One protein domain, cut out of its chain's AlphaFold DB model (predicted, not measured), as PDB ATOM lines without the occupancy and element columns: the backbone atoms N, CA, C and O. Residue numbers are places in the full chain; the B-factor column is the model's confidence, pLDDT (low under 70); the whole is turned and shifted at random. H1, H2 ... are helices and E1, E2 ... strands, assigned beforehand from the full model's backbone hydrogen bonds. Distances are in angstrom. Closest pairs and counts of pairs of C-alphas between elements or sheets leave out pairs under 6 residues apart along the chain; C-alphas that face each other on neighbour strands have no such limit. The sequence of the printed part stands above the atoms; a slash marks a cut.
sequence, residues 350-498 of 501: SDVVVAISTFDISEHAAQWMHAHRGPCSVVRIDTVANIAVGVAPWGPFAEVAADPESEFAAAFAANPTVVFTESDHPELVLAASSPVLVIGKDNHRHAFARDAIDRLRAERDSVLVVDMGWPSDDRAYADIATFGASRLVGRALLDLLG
ATOM      1  N   SER A 350     -29.052  45.345  10.506       92.88
ATOM      2  CA  SER A 350     -27.979  45.850  11.365       92.88
ATOM      3  C   SER A 350     -26.645  45.152  11.098       92.88
ATOM      4  O   SER A 350     -25.613  45.823  11.089       92.88
ATOM      5  N   ASP A 351     -26.658  43.854  10.779       95.12
ATOM      6  CA  ASP A 351     -25.455  43.106  10.407       95.12
ATOM      7  C   ASP A 351     -24.900  43.592   9.055       95.12
ATOM      8  O   ASP A 351     -23.684  43.628   8.870       95.12
ATOM      9  N   VAL A 352     -25.768  44.025   8.127       96.00
ATOM     10  CA  VAL A 352     -25.361  44.609   6.833       96.00
ATOM     11  C   VAL A 352     -24.584  45.909   7.052       96.00
ATOM     12  O   VAL A 352     -23.480  46.074   6.535       96.00
ATOM     13  N   VAL A 353     -25.110  46.812   7.888       96.00
ATOM     14  CA  VAL A 353     -24.429  48.069   8.252       96.00
ATOM     15  C   VAL A 353     -23.099  47.794   8.956       96.00
ATOM     16  O   VAL A 353     -22.099  48.459   8.675       96.00
ATOM     17  N   VAL A 354     -23.070  46.803   9.853       96.06
ATOM     18  CA  VAL A 354     -21.836  46.368  10.516       96.06
ATOM     19  C   VAL A 354     -20.823  45.876   9.486       96.06
ATOM     20  O   VAL A 354     -19.683  46.335   9.522       96.06
ATOM     21  N   ALA A 355     -21.218  45.027   8.536       97.31
ATOM     22  CA  ALA A 355     -20.324  44.537   7.488       97.31
ATOM     23  C   ALA A 355     -19.725  45.688   6.662       97.31
ATOM     24  O   ALA A 355     -18.502  45.758   6.545       97.31
ATOM     25  N   ILE A 356     -20.537  46.650   6.198       97.62
ATOM     26  CA  ILE A 356     -20.051  47.838   5.462       97.62
ATOM     27  C   ILE A 356     -18.981  48.591   6.260       97.62
ATOM     28  O   ILE A 356     -17.964  49.000   5.702       97.62
ATOM     29  N   SER A 357     -19.172  48.751   7.577       97.56
ATOM     30  CA  SER A 357     -18.220  49.473   8.434       97.56
ATOM     31  C   SER A 357     -16.838  48.816   8.525       97.56
ATOM     32  O   SER A 357     -15.885  49.459   8.963       97.56
ATOM     33  N   THR A 358     -16.720  47.552   8.108       97.69
ATOM     34  CA  THR A 358     -15.453  46.816   8.108       97.69
ATOM     35  C   THR A 358     -14.685  46.927   6.796       97.69
ATOM     36  O   THR A 358     -13.522  46.532   6.770       97.69
ATOM     37  N   PHE A 359     -15.264  47.458   5.717       98.12
ATOM     38  CA  PHE A 359     -14.593  47.493   4.415       98.12
ATOM     39  C   PHE A 359     -13.444  48.507   4.384       98.12
ATOM     40  O   PHE A 359     -13.550  49.603   4.934       98.12
ATOM     41  N   ASP A 360     -12.358  48.161   3.690       98.06
ATOM     42  CA  ASP A 360     -11.383  49.163   3.249       98.06
ATOM     43  C   ASP A 360     -11.898  49.762   1.933       98.06
ATOM     44  O   ASP A 360     -12.138  49.025   0.979       98.06
ATOM     45  N   ILE A 361     -12.081  51.085   1.878       98.06
ATOM     46  CA  ILE A 361     -12.595  51.804   0.701       98.06
ATOM     47  C   ILE A 361     -11.573  52.867   0.299       98.06
ATOM     48  O   ILE A 361     -11.268  53.771   1.082       98.06
ATOM     49  N   SER A 362     -11.041  52.771  -0.920       97.94
ATOM     50  CA  SER A 362     -10.079  53.740  -1.444       97.94
ATOM     51  C   SER A 362     -10.739  55.074  -1.815       97.94
ATOM     52  O   SER A 362     -11.950  55.168  -2.041       97.94
ATOM     53  N   GLU A 363      -9.935  56.134  -1.932       97.19
ATOM     54  CA  GLU A 363     -10.425  57.422  -2.439       97.19
ATOM     55  C   GLU A 363     -10.976  57.285  -3.870       97.19
ATOM     56  O   GLU A 363     -12.025  57.849  -4.188       97.19
ATOM     57  N   HIS A 364     -10.309  56.480  -4.705       96.25
ATOM     58  CA  HIS A 364     -10.774  56.152  -6.054       96.25
ATOM     59  C   HIS A 364     -12.155  55.490  -6.026       96.25
ATOM     60  O   HIS A 364     -13.048  55.922  -6.751       96.25
ATOM     61  N   ALA A 365     -12.379  54.516  -5.136       97.00
ATOM     62  CA  ALA A 365     -13.680  53.870  -4.985       97.00
ATOM     63  C   ALA A 365     -14.784  54.859  -4.590       97.00
ATOM     64  O   ALA A 365     -15.866  54.857  -5.180       97.00
ATOM     65  N   ALA A 366     -14.505  55.752  -3.637       95.94
ATOM     66  CA  ALA A 366     -15.454  56.781  -3.222       95.94
ATOM     67  C   ALA A 366     -15.822  57.734  -4.377       95.94
ATOM     68  O   ALA A 366     -17.000  58.048  -4.576       95.94
ATOM     69  N   GLN A 367     -14.834  58.163  -5.170       95.31
ATOM     70  CA  GLN A 367     -15.050  59.005  -6.351       95.31
ATOM     71  C   GLN A 367     -15.825  58.261  -7.444       95.31
ATOM     72  O   GLN A 367     -16.758  58.822  -8.025       95.31
ATOM     73  N   TRP A 368     -15.489  56.993  -7.690       95.31
ATOM     74  CA  TRP A 368     -16.166  56.151  -8.670       95.31
ATOM     75  C   TRP A 368     -17.651  56.004  -8.339       95.31
ATOM     76  O   TRP A 368     -18.487  56.267  -9.203       95.31
ATOM     77  N   MET A 369     -17.979  55.675  -7.083       93.62
ATOM     78  CA  MET A 369     -19.365  55.537  -6.615       93.62
ATOM     79  C   MET A 369     -20.132  56.863  -6.678       93.62
ATOM     80  O   MET A 369     -21.331  56.876  -6.934       93.62
ATOM     81  N   HIS A 370     -19.463  57.998  -6.461       91.31
ATOM     82  CA  HIS A 370     -20.095  59.308  -6.625       91.31
ATOM     83  C   HIS A 370     -20.406  59.627  -8.096       91.31
ATOM     84  O   HIS A 370     -21.461  60.187  -8.391       91.31
ATOM     85  N   ALA A 371     -19.499  59.270  -9.009       91.12
ATOM     86  CA  ALA A 371     -19.615  59.561 -10.435       91.12
ATOM     87  C   ALA A 371     -20.558  58.604 -11.190       91.12
ATOM     88  O   ALA A 371     -21.135  59.002 -12.203       91.12
ATOM     89  N   HIS A 372     -20.737  57.369 -10.709       86.88
ATOM     90  CA  HIS A 372     -21.497  56.327 -11.400       86.88
ATOM     91  C   HIS A 372     -22.656  55.826 -10.532       86.88
ATOM     92  O   HIS A 372     -22.481  55.049  -9.598       86.88
ATOM     93  N   ARG A 373     -23.868  56.281 -10.868       74.62
ATOM     94  CA  ARG A 373     -25.144  55.861 -10.268       74.62
ATOM     95  C   ARG A 373     -26.021  55.299 -11.389       74.62
ATOM     96  O   ARG A 373     -26.776  56.042 -12.010       74.62
ATOM     97  N   GLY A 374     -25.831  54.033 -11.744       77.00
ATOM     98  CA  GLY A 374     -26.543  53.397 -12.854       77.00
ATOM     99  C   GLY A 374     -25.883  52.100 -13.328       77.00
ATOM    100  O   GLY A 374     -24.922  51.652 -12.702       77.00
ATOM    101  N   PRO A 375     -26.381  51.507 -14.428       84.56
ATOM    102  CA  PRO A 375     -25.864  50.248 -14.948       84.56
ATOM    103  C   PRO A 375     -24.366  50.309 -15.256       84.56
ATOM    104  O   PRO A 375     -23.866  51.295 -15.803       84.56
ATOM    105  N   CYS A 376     -23.665  49.228 -14.942       91.56
ATOM    106  CA  CYS A 376     -22.248  49.027 -15.224       91.56
ATOM    107  C   CYS A 376     -22.041  47.641 -15.848       91.56
ATOM    108  O   CYS A 376     -22.925  46.789 -15.792       91.56
ATOM    109  N   SER A 377     -20.889  47.395 -16.470       95.44
ATOM    110  CA  SER A 377     -20.521  46.019 -16.821       95.44
ATOM    111  C   SER A 377     -19.855  45.361 -15.620       95.44
ATOM    112  O   SER A 377     -18.940  45.942 -15.038       95.44
ATOM    113  N   VAL A 378     -20.271  44.148 -15.269       96.12
ATOM    114  CA  VAL A 378     -19.675  43.370 -14.180       96.12
ATOM    115  C   VAL A 378     -18.677  42.376 -14.765       96.12
ATOM    116  O   VAL A 378     -19.005  41.616 -15.672       96.12
ATOM    117  N   VAL A 379     -17.455  42.356 -14.245       97.25
ATOM    118  CA  VAL A 379     -16.474  41.301 -14.517       97.25
ATOM    119  C   VAL A 379     -16.312  40.487 -13.243       97.25
ATOM    120  O   VAL A 379     -15.744  40.965 -12.263       97.25
ATOM    121  N   ARG A 380     -16.825  39.258 -13.248       96.12
ATOM    122  CA  ARG A 380     -16.659  38.301 -12.156       96.12
ATOM    123  C   ARG A 380     -15.405  37.474 -12.413       96.12
ATOM    124  O   ARG A 380     -15.365  36.725 -13.387       96.12
ATOM    125  N   ILE A 381     -14.411  37.595 -11.542       95.12
ATOM    126  CA  ILE A 381     -13.202  36.768 -11.574       95.12
ATOM    127  C   ILE A 381     -13.436  35.562 -10.667       95.12
ATOM    128  O   ILE A 381     -13.511  35.705  -9.446       95.12
ATOM    129  N   ASP A 382     -13.551  34.381 -11.267       89.88
ATOM    130  CA  ASP A 382     -13.694  33.123 -10.540       89.88
ATOM    131  C   ASP A 382     -12.330  32.442 -10.393       89.88
ATOM    132  O   ASP A 382     -11.692  32.028 -11.365       89.88
ATOM    133  N   THR A 383     -11.888  32.331  -9.143       81.56
ATOM    134  CA  THR A 383     -10.700  31.579  -8.737       81.56
ATOM    135  C   THR A 383     -11.100  30.165  -8.313       81.56
ATOM    136  O   THR A 383     -12.253  29.911  -7.950       81.56
ATOM    137  N   VAL A 384     -10.163  29.214  -8.383       69.38
ATOM    138  CA  VAL A 384     -10.413  27.846  -7.904       69.38
ATOM    139  C   VAL A 384     -10.742  27.906  -6.414       69.38
ATOM    140  O   VAL A 384      -9.978  28.463  -5.627       69.38
ATOM    141  N   ALA A 385     -11.894  27.356  -6.030       60.88
ATOM    142  CA  ALA A 385     -12.347  27.402  -4.650       60.88
ATOM    143  C   ALA A 385     -11.442  26.570  -3.730       60.88
ATOM    144  O   ALA A 385     -11.036  25.459  -4.072       60.88
ATOM    145  N   ASN A 386     -11.178  27.092  -2.532       64.31
ATOM    146  CA  ASN A 386     -10.581  26.326  -1.441       64.31
ATOM    147  C   ASN A 386     -11.499  25.139  -1.087       64.31
ATOM    148  O   ASN A 386     -12.712  25.322  -0.964       64.31
ATOM    149  N   ILE A 387     -10.937  23.940  -0.889       63.53
ATOM    150  CA  ILE A 387     -11.694  22.728  -0.525       63.53
ATOM    151  C   ILE A 387     -12.545  22.939   0.734       63.53
ATOM    152  O   ILE A 387     -13.676  22.458   0.781       63.53
ATOM    153  N   ALA A 388     -12.056  23.701   1.719       60.09
ATOM    154  CA  ALA A 388     -12.827  24.012   2.923       60.09
ATOM    155  C   ALA A 388     -14.106  24.814   2.606       60.09
ATOM    156  O   ALA A 388     -15.150  24.592   3.215       60.09
ATOM    157  N   VAL A 389     -14.061  25.702   1.611       70.12
ATOM    158  CA  VAL A 389     -15.213  26.504   1.167       70.12
ATOM    159  C   VAL A 389     -16.149  25.669   0.282       70.12
ATOM    160  O   VAL A 389     -17.362  25.656   0.493       70.12
ATOM    161  N   GLY A 390     -15.598  24.903  -0.665       71.69
ATOM    162  CA  GLY A 390     -16.373  24.157  -1.661       71.69
ATOM    163  C   GLY A 390     -16.948  25.061  -2.759       71.69
ATOM    164  O   GLY A 390     -16.419  26.136  -3.030       71.69
ATOM    165  N   VAL A 391     -18.035  24.639  -3.415       73.94
ATOM    166  CA  VAL A 391     -18.649  25.376  -4.547       73.94
ATOM    167  C   VAL A 391     -19.817  26.283  -4.135       73.94
ATOM    168  O   VAL A 391     -20.656  26.625  -4.969       73.94
ATOM    169  N   ALA A 392     -19.889  26.665  -2.857       74.56
ATOM    170  CA  ALA A 392     -20.949  27.530  -2.348       74.56
ATOM    171  C   ALA A 392     -20.992  28.869  -3.120       74.56
ATOM    172  O   ALA A 392     -19.935  29.437  -3.439       74.56
ATOM    173  N   PRO A 393     -22.188  29.401  -3.437       85.50
ATOM    174  CA  PRO A 393     -22.291  30.715  -4.050       85.50
ATOM    175  C   PRO A 393     -21.784  31.779  -3.071       85.50
ATOM    176  O   PRO A 393     -21.912  31.639  -1.854       85.50
ATOM    177  N   TRP A 394     -21.218  32.861  -3.604       92.19
ATOM    178  CA  TRP A 394     -20.534  33.869  -2.795       92.19
ATOM    179  C   TRP A 394     -20.873  35.305  -3.204       92.19
ATOM    180  O   TRP A 394     -21.275  35.589  -4.337       92.19
ATOM    181  N   GLY A 395     -20.685  36.213  -2.253       93.56
ATOM    182  CA  GLY A 395     -20.779  37.653  -2.413       93.56
ATOM    183  C   GLY A 395     -22.126  38.100  -2.987       93.56
ATOM    184  O   GLY A 395     -23.163  37.525  -2.645       93.56
ATOM    185  N   PRO A 396     -22.150  39.135  -3.846       92.38
ATOM    186  CA  PRO A 396     -23.400  39.643  -4.405       92.38
ATOM    187  C   PRO A 396     -24.122  38.599  -5.264       92.38
ATOM    188  O   PRO A 396     -25.343  38.625  -5.370       92.38
ATOM    189  N   PHE A 397     -23.391  37.636  -5.833       92.50
ATOM    190  CA  PHE A 397     -23.977  36.565  -6.636       92.50
ATOM    191  C   PHE A 397     -24.797  35.584  -5.786       92.50
ATOM    192  O   PHE A 397     -25.813  35.086  -6.263       92.50
ATOM    193  N   ALA A 398     -24.390  35.336  -4.535       91.38
ATOM    194  CA  ALA A 398     -25.167  34.542  -3.581       91.38
ATOM    195  C   ALA A 398     -26.465  35.241  -3.171       91.38
ATOM    196  O   ALA A 398     -27.516  34.610  -3.148       91.38
ATOM    197  N   GLU A 399     -26.399  36.544  -2.890       91.12
ATOM    198  CA  GLU A 399     -27.579  37.333  -2.514       91.12
ATOM    199  C   GLU A 399     -28.622  37.349  -3.636       91.12
ATOM    200  O   GLU A 399     -29.789  37.043  -3.412       91.12
ATOM    201  N   VAL A 400     -28.180  37.607  -4.869       89.00
ATOM    202  CA  VAL A 400     -29.050  37.599  -6.053       89.00
ATOM    203  C   VAL A 400     -29.652  36.214  -6.300       89.00
ATOM    204  O   VAL A 400     -30.819  36.111  -6.665       89.00
ATOM    205  N   ALA A 401     -28.885  35.141  -6.090       87.88
ATOM    206  CA  ALA A 401     -29.378  33.776  -6.258       87.88
ATOM    207  C   ALA A 401     -30.347  33.336  -5.148       87.88
ATOM    208  O   ALA A 401     -31.188  32.472  -5.390       87.88
ATOM    209  N   ALA A 402     -30.238  33.908  -3.945       86.44
ATOM    210  CA  ALA A 402     -31.091  33.562  -2.814       86.44
ATOM    211  C   ALA A 402     -32.519  34.122  -2.940       86.44
ATOM    212  O   ALA A 402     -33.450  33.502  -2.429       86.44
ATOM    213  N   ASP A 403     -32.694  35.260  -3.619       84.50
ATOM    214  CA  ASP A 403     -34.008  35.831  -3.944       84.50
ATOM    215  C   ASP A 403     -34.036  36.414  -5.375       84.50
ATOM    216  O   ASP A 403     -34.022  37.638  -5.562       84.50
ATOM    217  N   PRO A 404     -34.061  35.547  -6.407       84.69
ATOM    218  CA  PRO A 404     -33.922  35.956  -7.806       84.69
ATOM    219  C   PRO A 404     -35.113  36.766  -8.332       84.69
ATOM    220  O   PRO A 404     -34.993  37.436  -9.355       84.69
ATOM    221  N   GLU A 405     -36.254  36.710  -7.641       84.50
ATOM    222  CA  GLU A 405     -37.478  37.435  -8.002       84.50
ATOM    223  C   GLU A 405     -37.536  38.836  -7.376       84.50
ATOM    224  O   GLU A 405     -38.443  39.614  -7.681       84.50
ATOM    225  N   SER A 406     -36.585  39.181  -6.502       82.88
ATOM    226  CA  SER A 406     -36.507  40.524  -5.935       82.88
ATOM    227  C   SER A 406     -36.208  41.569  -7.019       82.88
ATOM    228  O   SER A 406     -35.437  41.336  -7.953       82.88
ATOM    229  N   GLU A 407     -36.789  42.767  -6.880       80.25
ATOM    230  CA  GLU A 407     -36.499  43.901  -7.777       80.25
ATOM    231  C   GLU A 407     -34.995  44.212  -7.807       80.25
ATOM    232  O   GLU A 407     -34.433  44.530  -8.856       80.25
ATOM    233  N   PHE A 408     -34.336  44.019  -6.665       78.44
ATOM    234  CA  PHE A 408     -32.895  44.120  -6.512       78.44
ATOM    235  C   PHE A 408     -32.133  43.099  -7.380       78.44
ATOM    236  O   PHE A 408     -31.259  43.482  -8.164       78.44
ATOM    237  N   ALA A 409     -32.474  41.809  -7.288       83.38
ATOM    238  CA  ALA A 409     -31.841  40.761  -8.086       83.38
ATOM    239  C   ALA A 409     -32.007  41.019  -9.587       83.38
ATOM    240  O   ALA A 409     -31.044  40.894 -10.348       83.38
ATOM    241  N   ALA A 410     -33.195  41.463 -10.004       83.56
ATOM    242  CA  ALA A 410     -33.463  41.851 -11.384       83.56
ATOM    243  C   ALA A 410     -32.595  43.042 -11.833       83.56
ATOM    244  O   ALA A 410     -32.053  43.025 -12.942       83.56
ATOM    245  N   ALA A 411     -32.420  44.056 -10.980       82.75
ATOM    246  CA  ALA A 411     -31.576  45.215 -11.265       82.75
ATOM    247  C   ALA A 411     -30.091  44.838 -11.382       82.75
ATOM    248  O   ALA A 411     -29.417  45.276 -12.317       82.75
ATOM    249  N   PHE A 412     -29.580  43.986 -10.488       86.25
ATOM    250  CA  PHE A 412     -28.202  43.507 -10.574       86.25
ATOM    251  C   PHE A 412     -27.984  42.630 -11.815       86.25
ATOM    252  O   PHE A 412     -27.023  42.852 -12.553       86.25
ATOM    253  N   ALA A 413     -28.901  41.701 -12.101       84.44
ATOM    254  CA  ALA A 413     -28.833  40.804 -13.258       84.44
ATOM    255  C   ALA A 413     -28.961  41.526 -14.614       84.44
ATOM    256  O   ALA A 413     -28.550  40.983 -15.640       84.44
ATOM    257  N   ALA A 414     -29.498  42.750 -14.639       87.00
ATOM    258  CA  ALA A 414     -29.547  43.581 -15.840       87.00
ATOM    259  C   ALA A 414     -28.165  44.118 -16.269       87.00
ATOM    260  O   ALA A 414     -28.012  44.564 -17.410       87.00
ATOM    261  N   ASN A 415     -27.160  44.079 -15.387       89.00
ATOM    262  CA  ASN A 415     -25.796  44.478 -15.723       89.00
ATOM    263  C   ASN A 415     -25.135  43.424 -16.635       89.00
ATOM    264  O   ASN A 415     -25.092  42.242 -16.276       89.00
ATOM    265  N   PRO A 416     -24.564  43.817 -17.794       92.44
ATOM    266  CA  PRO A 416     -23.801  42.898 -18.632       92.44
ATOM    267  C   PRO A 416     -22.665  42.257 -17.829       92.44
ATOM    268  O   PRO A 416     -21.788  42.965 -17.338       92.44
ATOM    269  N   THR A 417     -22.684  40.931 -17.692       94.50
ATOM    270  CA  THR A 417     -21.717  40.197 -16.864       94.50
ATOM    271  C   THR A 417     -20.776  39.360 -17.723       94.50
ATOM    272  O   THR A 417     -21.217  38.565 -18.552       94.50
ATOM    273  N   VAL A 418     -19.474  39.512 -17.489       95.44
ATOM    274  CA  VAL A 418     -18.413  38.650 -18.016       95.44
ATOM    275  C   VAL A 418     -17.881  37.810 -16.862       95.44
ATOM    276  O   VAL A 418     -17.384  38.357 -15.882       95.44
ATOM    277  N   VAL A 419     -17.981  36.486 -16.972       94.81
ATOM    278  CA  VAL A 419     -17.309  35.558 -16.052       94.81
ATOM    279  C   VAL A 419     -15.943  35.231 -16.640       94.81
ATOM    280  O   VAL A 419     -15.852  34.913 -17.825       94.81
ATOM    281  N   PHE A 420     -14.895  35.356 -15.832       94.50
ATOM    282  CA  PHE A 420     -13.511  35.172 -16.246       94.50
ATOM    283  C   PHE A 420     -12.782  34.220 -15.296       94.50
ATOM    284  O   PHE A 420     -12.797  34.409 -14.079       94.50
ATOM    285  N   THR A 421     -12.136  33.212 -15.868       93.56
ATOM    286  CA  THR A 421     -11.410  32.145 -15.172       93.56
ATOM    287  C   THR A 421      -9.983  32.026 -15.704       93.56
ATOM    288  O   THR A 421      -9.641  32.576 -16.750       93.56
ATOM    289  N   GLU A 422      -9.141  31.250 -15.024       91.38
ATOM    290  CA  GLU A 422      -7.759  30.987 -15.459       91.38
ATOM    291  C   GLU A 422      -7.664  30.333 -16.852       91.38
ATOM    292  O   GLU A 422      -6.658  30.479 -17.543       91.38
ATOM    293  N   SER A 423      -8.710  29.620 -17.282       91.38
ATOM    294  CA  SER A 423      -8.745  28.946 -18.587       91.38
ATOM    295  C   SER A 423      -9.143  29.866 -19.746       91.38
ATOM    296  O   SER A 423      -9.058  29.457 -20.906       91.38
ATOM    297  N   ASP A 424      -9.594  31.088 -19.457       92.88
ATOM    298  CA  ASP A 424     -10.092  32.015 -20.465       92.88
ATOM    299  C   ASP A 424      -8.972  32.826 -21.123       92.88
ATOM    300  O   ASP A 424      -7.928  33.126 -20.543       92.88
ATOM    301  N   HIS A 425      -9.205  33.241 -22.371       92.38
ATOM    302  CA  HIS A 425      -8.288  34.152 -23.049       92.38
ATOM    303  C   HIS A 425      -8.360  35.550 -22.403       92.38
ATOM    304  O   HIS A 425      -9.472  36.063 -22.244       92.38
ATOM    305  N   PRO A 426      -7.231  36.234 -22.120       87.69
ATOM    306  CA  PRO A 426      -7.231  37.534 -21.435       87.69
ATOM    307  C   PRO A 426      -8.047  38.638 -22.119       87.69
ATOM    308  O   PRO A 426      -8.450  39.596 -21.478       87.69
ATOM    309  N   GLU A 427      -8.317  38.533 -23.422       91.00
ATOM    310  CA  GLU A 427      -9.169  39.505 -24.126       91.00
ATOM    311  C   GLU A 427     -10.662  39.375 -23.783       91.00
ATOM    312  O   GLU A 427     -11.424  40.297 -24.069       91.00
ATOM    313  N   LEU A 428     -11.099  38.277 -23.152       93.81
ATOM    314  CA  LEU A 428     -12.505  38.066 -22.799       93.81
ATOM    315  C   LEU A 428     -13.044  39.190 -21.903       93.81
ATOM    316  O   LEU A 428     -14.159  39.663 -22.121       93.81
ATOM    317  N   VAL A 429     -12.243  39.682 -20.951       94.06
ATOM    318  CA  VAL A 429     -12.668  40.769 -20.049       94.06
ATOM    319  C   VAL A 429     -12.960  42.076 -20.782       94.06
ATOM    320  O   VAL A 429     -13.755  42.885 -20.313       94.06
ATOM    321  N   LEU A 430     -12.398  42.271 -21.979       95.31
ATOM    322  CA  LEU A 430     -12.653  43.448 -22.806       95.31
ATOM    323  C   LEU A 430     -14.047  43.429 -23.454       95.31
ATOM    324  O   LEU A 430     -14.462  44.439 -24.022       95.31
ATOM    325  N   ALA A 431     -14.819  42.348 -23.327       94.94
ATOM    326  CA  ALA A 431     -16.246  42.380 -23.641       94.94
ATOM    327  C   ALA A 431     -17.031  43.330 -22.709       94.94
ATOM    328  O   ALA A 431     -18.098  43.814 -23.092       94.94
ATOM    329  N   ALA A 432     -16.501  43.643 -21.520       95.12
ATOM    330  CA  ALA A 432     -17.085  44.615 -20.604       95.12
ATOM    331  C   ALA A 432     -16.912  46.058 -21.116       95.12
ATOM    332  O   ALA A 432     -15.832  46.470 -21.557       95.12
ATOM    333  N   SER A 433     -17.980  46.850 -21.021       93.88
ATOM    334  CA  SER A 433     -18.030  48.264 -21.417       93.88
ATOM    335  C   SER A 433     -18.028  49.190 -20.197       93.88
ATOM    336  O   SER A 433     -18.553  48.834 -19.146       93.88
ATOM    337  N   SER A 434     -17.411  50.370 -20.311       92.44
ATOM    338  CA  SER A 434     -17.326  51.314 -19.185       92.44
ATOM    339  C   SER A 434     -18.704  51.881 -18.798       92.44
ATOM    340  O   SER A 434     -19.489  52.189 -19.697       92.44
ATOM    341  N   PRO A 435     -18.975  52.091 -17.496       95.44
ATOM    342  CA  PRO A 435     -18.091  51.803 -16.358       95.44
ATOM    343  C   PRO A 435     -18.039  50.300 -16.021       95.44
ATOM    344  O   PRO A 435     -19.027  49.590 -16.196       95.44
ATOM    345  N   VAL A 436     -16.885  49.816 -15.549       97.12
ATOM    346  CA  VAL A 436     -16.646  48.396 -15.231       97.12
ATOM    347  C   VAL A 436     -16.495  48.195 -13.725       97.12
ATOM    348  O   VAL A 436     -15.668  48.850 -13.090       97.12
ATOM    349  N   LEU A 437     -17.257  47.252 -13.175       97.06
ATOM    350  CA  LEU A 437     -17.128  46.741 -11.814       97.06
ATOM    351  C   LEU A 437     -16.495  45.348 -11.862       97.06
ATOM    352  O   LEU A 437     -17.104  44.401 -12.350       97.06
ATOM    353  N   VAL A 438     -15.273  45.214 -11.359       97.88
ATOM    354  CA  VAL A 438     -14.584  43.927 -11.230       97.88
ATOM    355  C   VAL A 438     -14.817  43.386  -9.825       97.88
ATOM    356  O   VAL A 438     -14.594  44.104  -8.854       97.88
ATOM    357  N   ILE A 439     -15.247  42.133  -9.707       97.56
ATOM    358  CA  ILE A 439     -15.491  41.460  -8.428       97.56
ATOM    359  C   ILE A 439     -14.765  40.120  -8.454       97.56
ATOM    360  O   ILE A 439     -15.062  39.267  -9.292       97.56
ATOM    361  N   GLY A 440     -13.829  39.930  -7.534       95.81
ATOM    362  CA  GLY A 440     -13.083  38.685  -7.383       95.81
ATOM    363  C   GLY A 440     -12.729  38.418  -5.927       95.81
ATOM    364  O   GLY A 440     -13.155  39.147  -5.030       95.81
ATOM    365  N   LYS A 441     -11.962  37.356  -5.697       93.25
ATOM    366  CA  LYS A 441     -11.456  36.961  -4.379       93.25
ATOM    367  C   LYS A 441      -9.969  36.690  -4.483       93.25
ATOM    368  O   LYS A 441      -9.550  36.000  -5.412       93.25
ATOM    369  N   ASP A 442      -9.203  37.205  -3.528       91.31
ATOM    370  CA  ASP A 442      -7.757  37.012  -3.457       91.31
ATOM    371  C   ASP A 442      -7.067  37.447  -4.764       91.31
ATOM    372  O   ASP A 442      -6.144  36.790  -5.254       91.31
ATOM    373  N   ASN A 443      -7.521  38.556  -5.363       93.88
ATOM    374  CA  ASN A 443      -7.148  38.973  -6.723       93.88
ATOM    375  C   ASN A 443      -5.625  39.037  -6.896       93.88
ATOM    376  O   ASN A 443      -5.071  38.650  -7.925       93.88
ATOM    377  N   HIS A 444      -4.939  39.502  -5.853       91.31
ATOM    378  CA  HIS A 444      -3.496  39.663  -5.832       91.31
ATOM    379  C   HIS A 444      -2.715  38.342  -5.894       91.31
ATOM    380  O   HIS A 444      -1.569  38.362  -6.337       91.31
ATOM    381  N   ARG A 445      -3.295  37.199  -5.504       89.12
ATOM    382  CA  ARG A 445      -2.609  35.892  -5.484       89.12
ATOM    383  C   ARG A 445      -2.548  35.247  -6.866       89.12
ATOM    384  O   ARG A 445      -1.603  34.520  -7.172       89.12
ATOM    385  N   HIS A 446      -3.492  35.573  -7.743       90.38
ATOM    386  CA  HIS A 446      -3.654  34.906  -9.030       90.38
ATOM    387  C   HIS A 446      -3.127  35.749 -10.194       90.38
ATOM    388  O   HIS A 446      -3.631  36.834 -10.471       90.38
ATOM    389  N   ALA A 447      -2.136  35.229 -10.927       93.25
ATOM    390  CA  ALA A 447      -1.548  35.937 -12.067       93.25
ATOM    391  C   ALA A 447      -2.589  36.295 -13.139       93.25
ATOM    392  O   ALA A 447      -2.639  37.444 -13.567       93.25
ATOM    393  N   PHE A 448      -3.473  35.355 -13.491       94.25
ATOM    394  CA  PHE A 448      -4.525  35.592 -14.482       94.25
ATOM    395  C   PHE A 448      -5.497  36.709 -14.058       94.25
ATOM    396  O   PHE A 448      -5.931  37.498 -14.897       94.25
ATOM    397  N   ALA A 449      -5.805  36.817 -12.759       95.62
ATOM    398  CA  ALA A 449      -6.666  37.867 -12.221       95.62
ATOM    399  C   ALA A 449      -5.982  39.240 -12.291       95.62
ATOM    400  O   ALA A 449      -6.587  40.203 -12.764       95.62
ATOM    401  N   ARG A 450      -4.707  39.320 -11.880       96.12
ATOM    402  CA  ARG A 450      -3.901  40.548 -11.977       96.12
ATOM    403  C   ARG A 450      -3.801  41.041 -13.418       96.12
ATOM    404  O   ARG A 450      -4.127  42.195 -13.680       96.12
ATOM    405  N   ASP A 451      -3.454  40.155 -14.349       96.12
ATOM    406  CA  ASP A 451      -3.320  40.488 -15.771       96.12
ATOM    407  C   ASP A 451      -4.641  41.013 -16.360       96.12
ATOM    408  O   ASP A 451      -4.648  41.991 -17.113       96.12
ATOM    409  N   ALA A 452      -5.774  40.409 -15.990       96.56
ATOM    410  CA  ALA A 452      -7.096  40.863 -16.412       96.56
ATOM    411  C   ALA A 452      -7.465  42.242 -15.846       96.56
ATOM    412  O   ALA A 452      -7.962  43.100 -16.581       96.56
ATOM    413  N   ILE A 453      -7.199  42.480 -14.558       97.19
ATOM    414  CA  ILE A 453      -7.448  43.770 -13.899       97.19
ATOM    415  C   ILE A 453      -6.575  44.866 -14.516       97.19
ATOM    416  O   ILE A 453      -7.086  45.933 -14.868       97.19
ATOM    417  N   ASP A 454      -5.281  44.603 -14.695       97.12
ATOM    418  CA  ASP A 454      -4.338  45.555 -15.284       97.12
ATOM    419  C   ASP A 454      -4.723  45.882 -16.728       97.12
ATOM    420  O   ASP A 454      -4.680  47.044 -17.147       97.12
ATOM    421  N   ARG A 455      -5.199  44.885 -17.481       96.38
ATOM    422  CA  ARG A 455      -5.695  45.091 -18.842       96.38
ATOM    423  C   ARG A 455      -6.951  45.956 -18.883       96.38
ATOM    424  O   ARG A 455      -7.020  46.871 -19.703       96.38
ATOM    425  N   LEU A 456      -7.924  45.705 -18.007       97.50
ATOM    426  CA  LEU A 456      -9.127  46.535 -17.896       97.50
ATOM    427  C   LEU A 456      -8.767  47.976 -17.535       97.50
ATOM    428  O   LEU A 456      -9.231  48.894 -18.206       97.50
ATOM    429  N   ARG A 457      -7.904  48.180 -16.533       96.62
ATOM    430  CA  ARG A 457      -7.435  49.512 -16.115       96.62
ATOM    431  C   ARG A 457      -6.685  50.252 -17.229       96.62
ATOM    432  O   ARG A 457      -6.732  51.476 -17.272       96.62
ATOM    433  N   ALA A 458      -6.020  49.532 -18.134       96.69
ATOM    434  CA  ALA A 458      -5.337  50.122 -19.286       96.69
ATOM    435  C   ALA A 458      -6.277  50.490 -20.451       96.69
ATOM    436  O   ALA A 458      -5.956  51.388 -21.228       96.69
ATOM    437  N   GLU A 459      -7.409  49.794 -20.606       96.75
ATOM    438  CA  GLU A 459      -8.281  49.908 -21.786       96.75
ATOM    439  C   GLU A 459      -9.679  50.489 -21.526       96.75
ATOM    440  O   GLU A 459     -10.452  50.681 -22.471       96.75
ATOM    441  N   ARG A 460     -10.061  50.716 -20.270       95.06
ATOM    442  CA  ARG A 460     -11.390  51.207 -19.887       95.06
ATOM    443  C   ARG A 460     -11.250  52.462 -19.037       95.06
ATOM    444  O   ARG A 460     -10.440  52.512 -18.122       95.06
ATOM    445  N   ASP A 461     -12.082  53.460 -19.327       88.00
ATOM    446  CA  ASP A 461     -11.973  54.798 -18.730       88.00
ATOM    447  C   ASP A 461     -12.399  54.841 -17.250       88.00
ATOM    448  O   ASP A 461     -12.136  55.815 -16.548       88.00
ATOM    449  N   SER A 462     -13.090  53.802 -16.770       94.62
ATOM    450  CA  SER A 462     -13.649  53.743 -15.420       94.62
ATOM    451  C   SER A 462     -13.753  52.294 -14.950       94.62
ATOM    452  O   SER A 462     -14.648  51.561 -15.380       94.62
ATOM    453  N   VAL A 463     -12.827  51.881 -14.084       97.50
ATOM    454  CA  VAL A 463     -12.756  50.529 -13.509       97.50
ATOM    455  C   VAL A 463     -12.714  50.634 -11.988       97.50
ATOM    456  O   VAL A 463     -11.864  51.342 -11.444       97.50
ATOM    457  N   LEU A 464     -13.623  49.930 -11.319       97.88
ATOM    458  CA  LEU A 464     -13.631  49.735  -9.873       97.88
ATOM    459  C   LEU A 464     -13.370  48.261  -9.569       97.88
ATOM    460  O   LEU A 464     -14.071  47.407 -10.107       97.88
ATOM    461  N   VAL A 465     -12.390  47.961  -8.720       98.31
ATOM    462  CA  VAL A 465     -12.026  46.582  -8.366       98.31
ATOM    463  C   VAL A 465     -12.396  46.273  -6.920       98.31
ATOM    464  O   VAL A 465     -11.939  46.941  -5.996       98.31
ATOM    465  N   VAL A 466     -13.183  45.221  -6.721       98.31
ATOM    466  CA  VAL A 466     -13.538  44.677  -5.411       98.31
ATOM    467  C   VAL A 466     -12.793  43.363  -5.192       98.31
ATOM    468  O   VAL A 466     -12.880  42.447  -6.016       98.31
ATOM    469  N   ASP A 467     -12.085  43.264  -4.070       97.31
ATOM    470  CA  ASP A 467     -11.544  42.004  -3.561       97.31
ATOM    471  C   ASP A 467     -12.373  41.547  -2.356       97.31
ATOM    472  O   ASP A 467     -12.425  42.217  -1.319       97.31
ATOM    473  N   MET A 468     -13.054  40.416  -2.519       96.38
ATOM    474  CA  MET A 468     -13.869  39.801  -1.476       96.38
ATOM    475  C   MET A 468     -13.134  38.715  -0.685       96.38
ATOM    476  O   MET A 468     -13.711  38.121   0.221       96.38
ATOM    477  N   GLY A 469     -11.866  38.455  -1.006       93.38
ATOM    478  CA  GLY A 469     -10.989  37.566  -0.252       93.38
ATOM    479  C   GLY A 469     -10.160  38.317   0.790       93.38
ATOM    480  O   GLY A 469     -10.564  39.358   1.322       93.38
ATOM    481  N   TRP A 470      -8.980  37.775   1.084       92.00
ATOM    482  CA  TRP A 470      -7.955  38.465   1.854       92.00
ATOM    483  C   TRP A 470      -7.106  39.308   0.890       92.00
ATOM    484  O   TRP A 470      -6.452  38.752   0.011       92.00
ATOM    485  N   PRO A 471      -7.106  40.647   0.986       92.12
ATOM    486  CA  PRO A 471      -6.397  41.493   0.025       92.12
ATOM    487  C   PRO A 471      -4.885  41.557   0.307       92.12
ATOM    488  O   PRO A 471      -4.444  41.331   1.436       92.12
ATOM    489  N   SER A 472      -4.091  41.980  -0.685       90.69
ATOM    490  CA  SER A 472      -2.675  42.328  -0.478       90.69
ATOM    491  C   SER A 472      -2.531  43.509   0.480       90.69
ATOM    492  O   SER A 472      -3.390  44.394   0.502       90.69
ATOM    493  N   ASP A 473      -1.431  43.580   1.233       89.44
ATOM    494  CA  ASP A 473      -1.177  44.654   2.210       89.44
ATOM    495  C   ASP A 473      -1.248  46.069   1.612       89.44
ATOM    496  O   ASP A 473      -1.723  46.998   2.264       89.44
ATOM    497  N   ASP A 474      -0.827  46.230   0.356       92.69
ATOM    498  CA  ASP A 474      -0.853  47.500  -0.378       92.69
ATOM    499  C   ASP A 474      -2.193  47.808  -1.067       92.69
ATOM    500  O   ASP A 474      -2.357  48.892  -1.627       92.69
ATOM    501  N   ARG A 475      -3.144  46.862  -1.035       94.69
ATOM    502  CA  ARG A 475      -4.453  46.932  -1.704       94.69
ATOM    503  C   ARG A 475      -4.375  47.199  -3.215       94.69
ATOM    504  O   ARG A 475      -5.345  47.673  -3.801       94.69
ATOM    505  N   ALA A 476      -3.268  46.859  -3.882       93.81
ATOM    506  CA  ALA A 476      -3.058  47.170  -5.303       93.81
ATOM    507  C   ALA A 476      -4.190  46.668  -6.227       93.81
ATOM    508  O   ALA A 476      -4.537  47.326  -7.215       93.81
ATOM    509  N   TYR A 477      -4.805  45.533  -5.881       96.19
ATOM    510  CA  TYR A 477      -5.900  44.899  -6.627       96.19
ATOM    511  C   TYR A 477      -7.243  44.920  -5.870       96.19
ATOM    512  O   TYR A 477      -8.099  44.068  -6.110       96.19
ATOM    513  N   ALA A 478      -7.430  45.888  -4.965       97.12
ATOM    514  CA  ALA A 478      -8.643  46.054  -4.169       97.12
ATOM    515  C   ALA A 478      -8.938  47.545  -3.920       97.12
ATOM    516  O   ALA A 478      -8.506  48.122  -2.924       97.12
ATOM    517  N   ASP A 479      -9.701  48.179  -4.814       98.25
ATOM    518  CA  ASP A 479     -10.233  49.525  -4.560       98.25
ATOM    519  C   ASP A 479     -11.255  49.502  -3.411       98.25
ATOM    520  O   ASP A 479     -11.359  50.458  -2.639       98.25
ATOM    521  N   ILE A 480     -11.972  48.382  -3.283       98.50
ATOM    522  CA  ILE A 480     -12.738  47.996  -2.099       98.50
ATOM    523  C   ILE A 480     -12.256  46.611  -1.660       98.50
ATOM    524  O   ILE A 480     -12.213  45.693  -2.480       98.50
ATOM    525  N   ALA A 481     -11.932  46.440  -0.378       97.94
ATOM    526  CA  ALA A 481     -11.676  45.125   0.210       97.94
ATOM    527  C   ALA A 481     -12.725  44.791   1.274       97.94
ATOM    528  O   ALA A 481     -12.894  45.552   2.234       97.94
ATOM    529  N   THR A 482     -13.411  43.655   1.117       97.88
ATOM    530  CA  THR A 482     -14.537  43.271   1.991       97.88
ATOM    531  C   THR A 482     -14.188  42.224   3.045       97.88
ATOM    532  O   THR A 482     -14.966  42.046   3.978       97.88
ATOM    533  N   PHE A 483     -13.017  41.575   2.946       95.94
ATOM    534  CA  PHE A 483     -12.518  40.584   3.917       95.94
ATOM    535  C   PHE A 483     -13.474  39.407   4.148       95.94
ATOM    536  O   PHE A 483     -13.639  38.928   5.270       95.94
ATOM    537  N   GLY A 484     -14.129  38.956   3.087       95.00
ATOM    538  CA  GLY A 484     -15.106  37.882   3.124       95.00
ATOM    539  C   GLY A 484     -16.108  38.016   1.990       95.00
ATOM    540  O   GLY A 484     -16.367  39.109   1.479       95.00
ATOM    541  N   ALA A 485     -16.700  36.892   1.622       95.44
ATOM    542  CA  ALA A 485     -17.614  36.763   0.506       95.44
ATOM    543  C   ALA A 485     -18.885  36.000   0.898       95.44
ATOM    544  O   ALA A 485     -19.504  35.343   0.061       95.44
ATOM    545  N   SER A 486     -19.322  36.109   2.153       95.75
ATOM    546  CA  SER A 486     -20.630  35.588   2.551       95.75
ATOM    547  C   SER A 486     -21.766  36.318   1.836       95.75
ATOM    548  O   SER A 486     -21.585  37.421   1.309       95.75
ATOM    549  N   ARG A 487     -22.966  35.730   1.841       95.25
ATOM    550  CA  ARG A 487     -24.163  36.375   1.285       95.25
ATOM    551  C   ARG A 487     -24.436  37.716   1.973       95.25
ATOM    552  O   ARG A 487     -24.713  38.698   1.292       95.25
ATOM    553  N   LEU A 488     -24.243  37.791   3.294       96.00
ATOM    554  CA  LEU A 488     -24.319  39.047   4.051       96.00
ATOM    555  C   LEU A 488     -23.353  40.112   3.516       96.00
ATOM    556  O   LEU A 488     -23.742  41.263   3.328       96.00
ATOM    557  N   VAL A 489     -22.092  39.745   3.277       97.19
ATOM    558  CA  VAL A 489     -21.083  40.685   2.764       97.19
ATOM    559  C   VAL A 489     -21.386  41.082   1.318       97.19
ATOM    560  O   VAL A 489     -21.196  42.237   0.940       97.19
ATOM    561  N   GLY A 490     -21.929  40.152   0.531       95.19
ATOM    562  CA  GLY A 490     -22.510  40.427  -0.776       95.19
ATOM    563  C   GLY A 490     -23.565  41.518  -0.722       95.19
ATOM    564  O   GLY A 490     -23.441  42.523  -1.419       95.19
ATOM    565  N   ARG A 491     -24.556  41.355   0.156       94.19
ATOM    566  CA  ARG A 491     -25.598  42.357   0.377       94.19
ATOM    567  C   ARG A 491     -25.018  43.707   0.810       94.19
ATOM    568  O   ARG A 491     -25.347  44.729   0.224       94.19
ATOM    569  N   ALA A 492     -24.085  43.709   1.758       96.06
ATOM    570  CA  ALA A 492     -23.396  44.920   2.208       96.06
ATOM    571  C   ALA A 492     -22.662  45.665   1.079       96.06
ATOM    572  O   ALA A 492     -22.717  46.893   1.012       96.06
ATOM    573  N   LEU A 493     -22.002  44.946   0.167       95.31
ATOM    574  CA  LEU A 493     -21.360  45.546  -1.005       95.31
ATOM    575  C   LEU A 493     -22.383  46.209  -1.938       95.31
ATOM    576  O   LEU A 493     -22.137  47.301  -2.447       95.31
ATOM    577  N   LEU A 494     -23.524  45.565  -2.157       91.62
ATOM    578  CA  LEU A 494     -24.579  46.058  -3.044       91.62
ATOM    579  C   LEU A 494     -25.240  47.325  -2.490       91.62
ATOM    580  O   LEU A 494     -25.393  48.306  -3.229       91.62
ATOM    581  N   ASP A 495     -25.529  47.339  -1.187       91.50
ATOM    582  CA  ASP A 495     -26.029  48.509  -0.461       91.50
ATOM    583  C   ASP A 495     -25.021  49.672  -0.534       91.50
ATOM    584  O   ASP A 495     -25.397  50.811  -0.819       91.50
ATOM    585  N   LEU A 496     -23.722  49.394  -0.348       93.00
ATOM    586  CA  LEU A 496     -22.658  50.401  -0.450       93.00
ATOM    587  C   LEU A 496     -22.586  51.033  -1.849       93.00
ATOM    588  O   LEU A 496     -22.435  52.252  -1.976       93.00
ATOM    589  N   LEU A 497     -22.697  50.218  -2.902       89.62
ATOM    590  CA  LEU A 497     -22.661  50.684  -4.291       89.62
ATOM    591  C   LEU A 497     -23.928  51.469  -4.683       89.62
ATOM    592  O   LEU A 497     -23.918  52.178  -5.695       89.62
ATOM    593  N   GLY A 498     -24.991  51.407  -3.874       81.19
ATOM    594  CA  GLY A 498     -26.279  52.036  -4.169       81.19
ATOM    595  C   GLY A 498     -26.991  51.370  -5.345       81.19
ATOM    596  O   GLY A 498     -27.624  52.058  -6.144       81.19
TER     597      GLY A 498
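This is residues 350 to 498 of the 501 residues of the protein "Glyco_hydro_3 domain-containing protein" of Leifsonia sp. Root227 (UniProt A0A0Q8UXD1). A wall of four parallel strands, in the order E2, E1, E3, E4, has H5 and H6 covering one face; beyond the other face, mostly set off from it, H1, H7, H3 and H4 make a row of contacts at steep angles. H2 grazes the wall near its edge strand E4, and residues 386 to 391 of a long loop stick out. The printed part has 149 residues with seven named helices and four named strands, in the order H1 H2 E1 H3 H4 E2 H5 E3 H6 E4 H7, a mixed class. It is compact, with a radius of gyration of the C-alphas of 14.2 A, and spans 38 by 38 by 31 A.

Start with the sheet: E2 is residues 417 to 420, E1 377 to 381, E3 436 to 440 and E4 463 to 467, the last 13.2 A long. Find C-alpha 377 at (-20.521, 46.019, -16.821), where E1 begins. H5 is residues 426 to 431 and H6 447 to 459, 18.3 A long. Then look for H2 at 363 to 371, H3 at 395 to 402, H4 at 407 to 413 and H1 at 350 to 357, which begins at (-27.979, 45.850, 11.365). H7, residues 487 to 497, runs 15.4 A to C-alpha 497 at (-22.661, 50.684, -4.291).

In the sheet, these backbone pairs are within hydrogen-bond range: N 380 and O 418 between the neighbours E1 and E2, 2.8 A, N 379 and O 437 between the neighbours E1 and E3, 2.8 A, and N 438 and O 464 between the neighbours E3 and E4, 2.8 A. H5 and H6 on the same face give two layers, helices over one face of a sheet, at heights over the sheet of 9.1 A and 9.2 A. E1, H3 H4, E2 and E3, H6, E4 are strand-helix-strand units, parallel neighbour strands with helices between; E2, H5, E3 is a split one, with E1 between its strands. The three crossovers are right-handed. H7 touches H3, closest at the C-alphas of Gly 395 and Gly 490, 3.7 A, and H1 at Val 352 and Ala 492, 5.0 A. H3 touches H4 at a steep tilt of 56 degrees, closest at the C-alphas of Val 400 and Ala 409, 4.7 A. Every O i to N i+4 pair is within hydrogen-bond range in H1, H2, H3, H4, H6 and H7; H5 has 0 of 2, with 2 of 3 O i to N i+3 pairs.

The C-alphas of Ser 350 and His 425, the two farthest apart, are 41.3 A from each other. The printed part has no cut. The links E1 to H3 and E4 to H7 are long; in the latter, residues 480 to 481 pair with 466 to 467 of E4, parallel, and with 360 to 361, antiparallel. Mean pLDDT of the printed part is 91.4, and residues 384 to 388 are under 70.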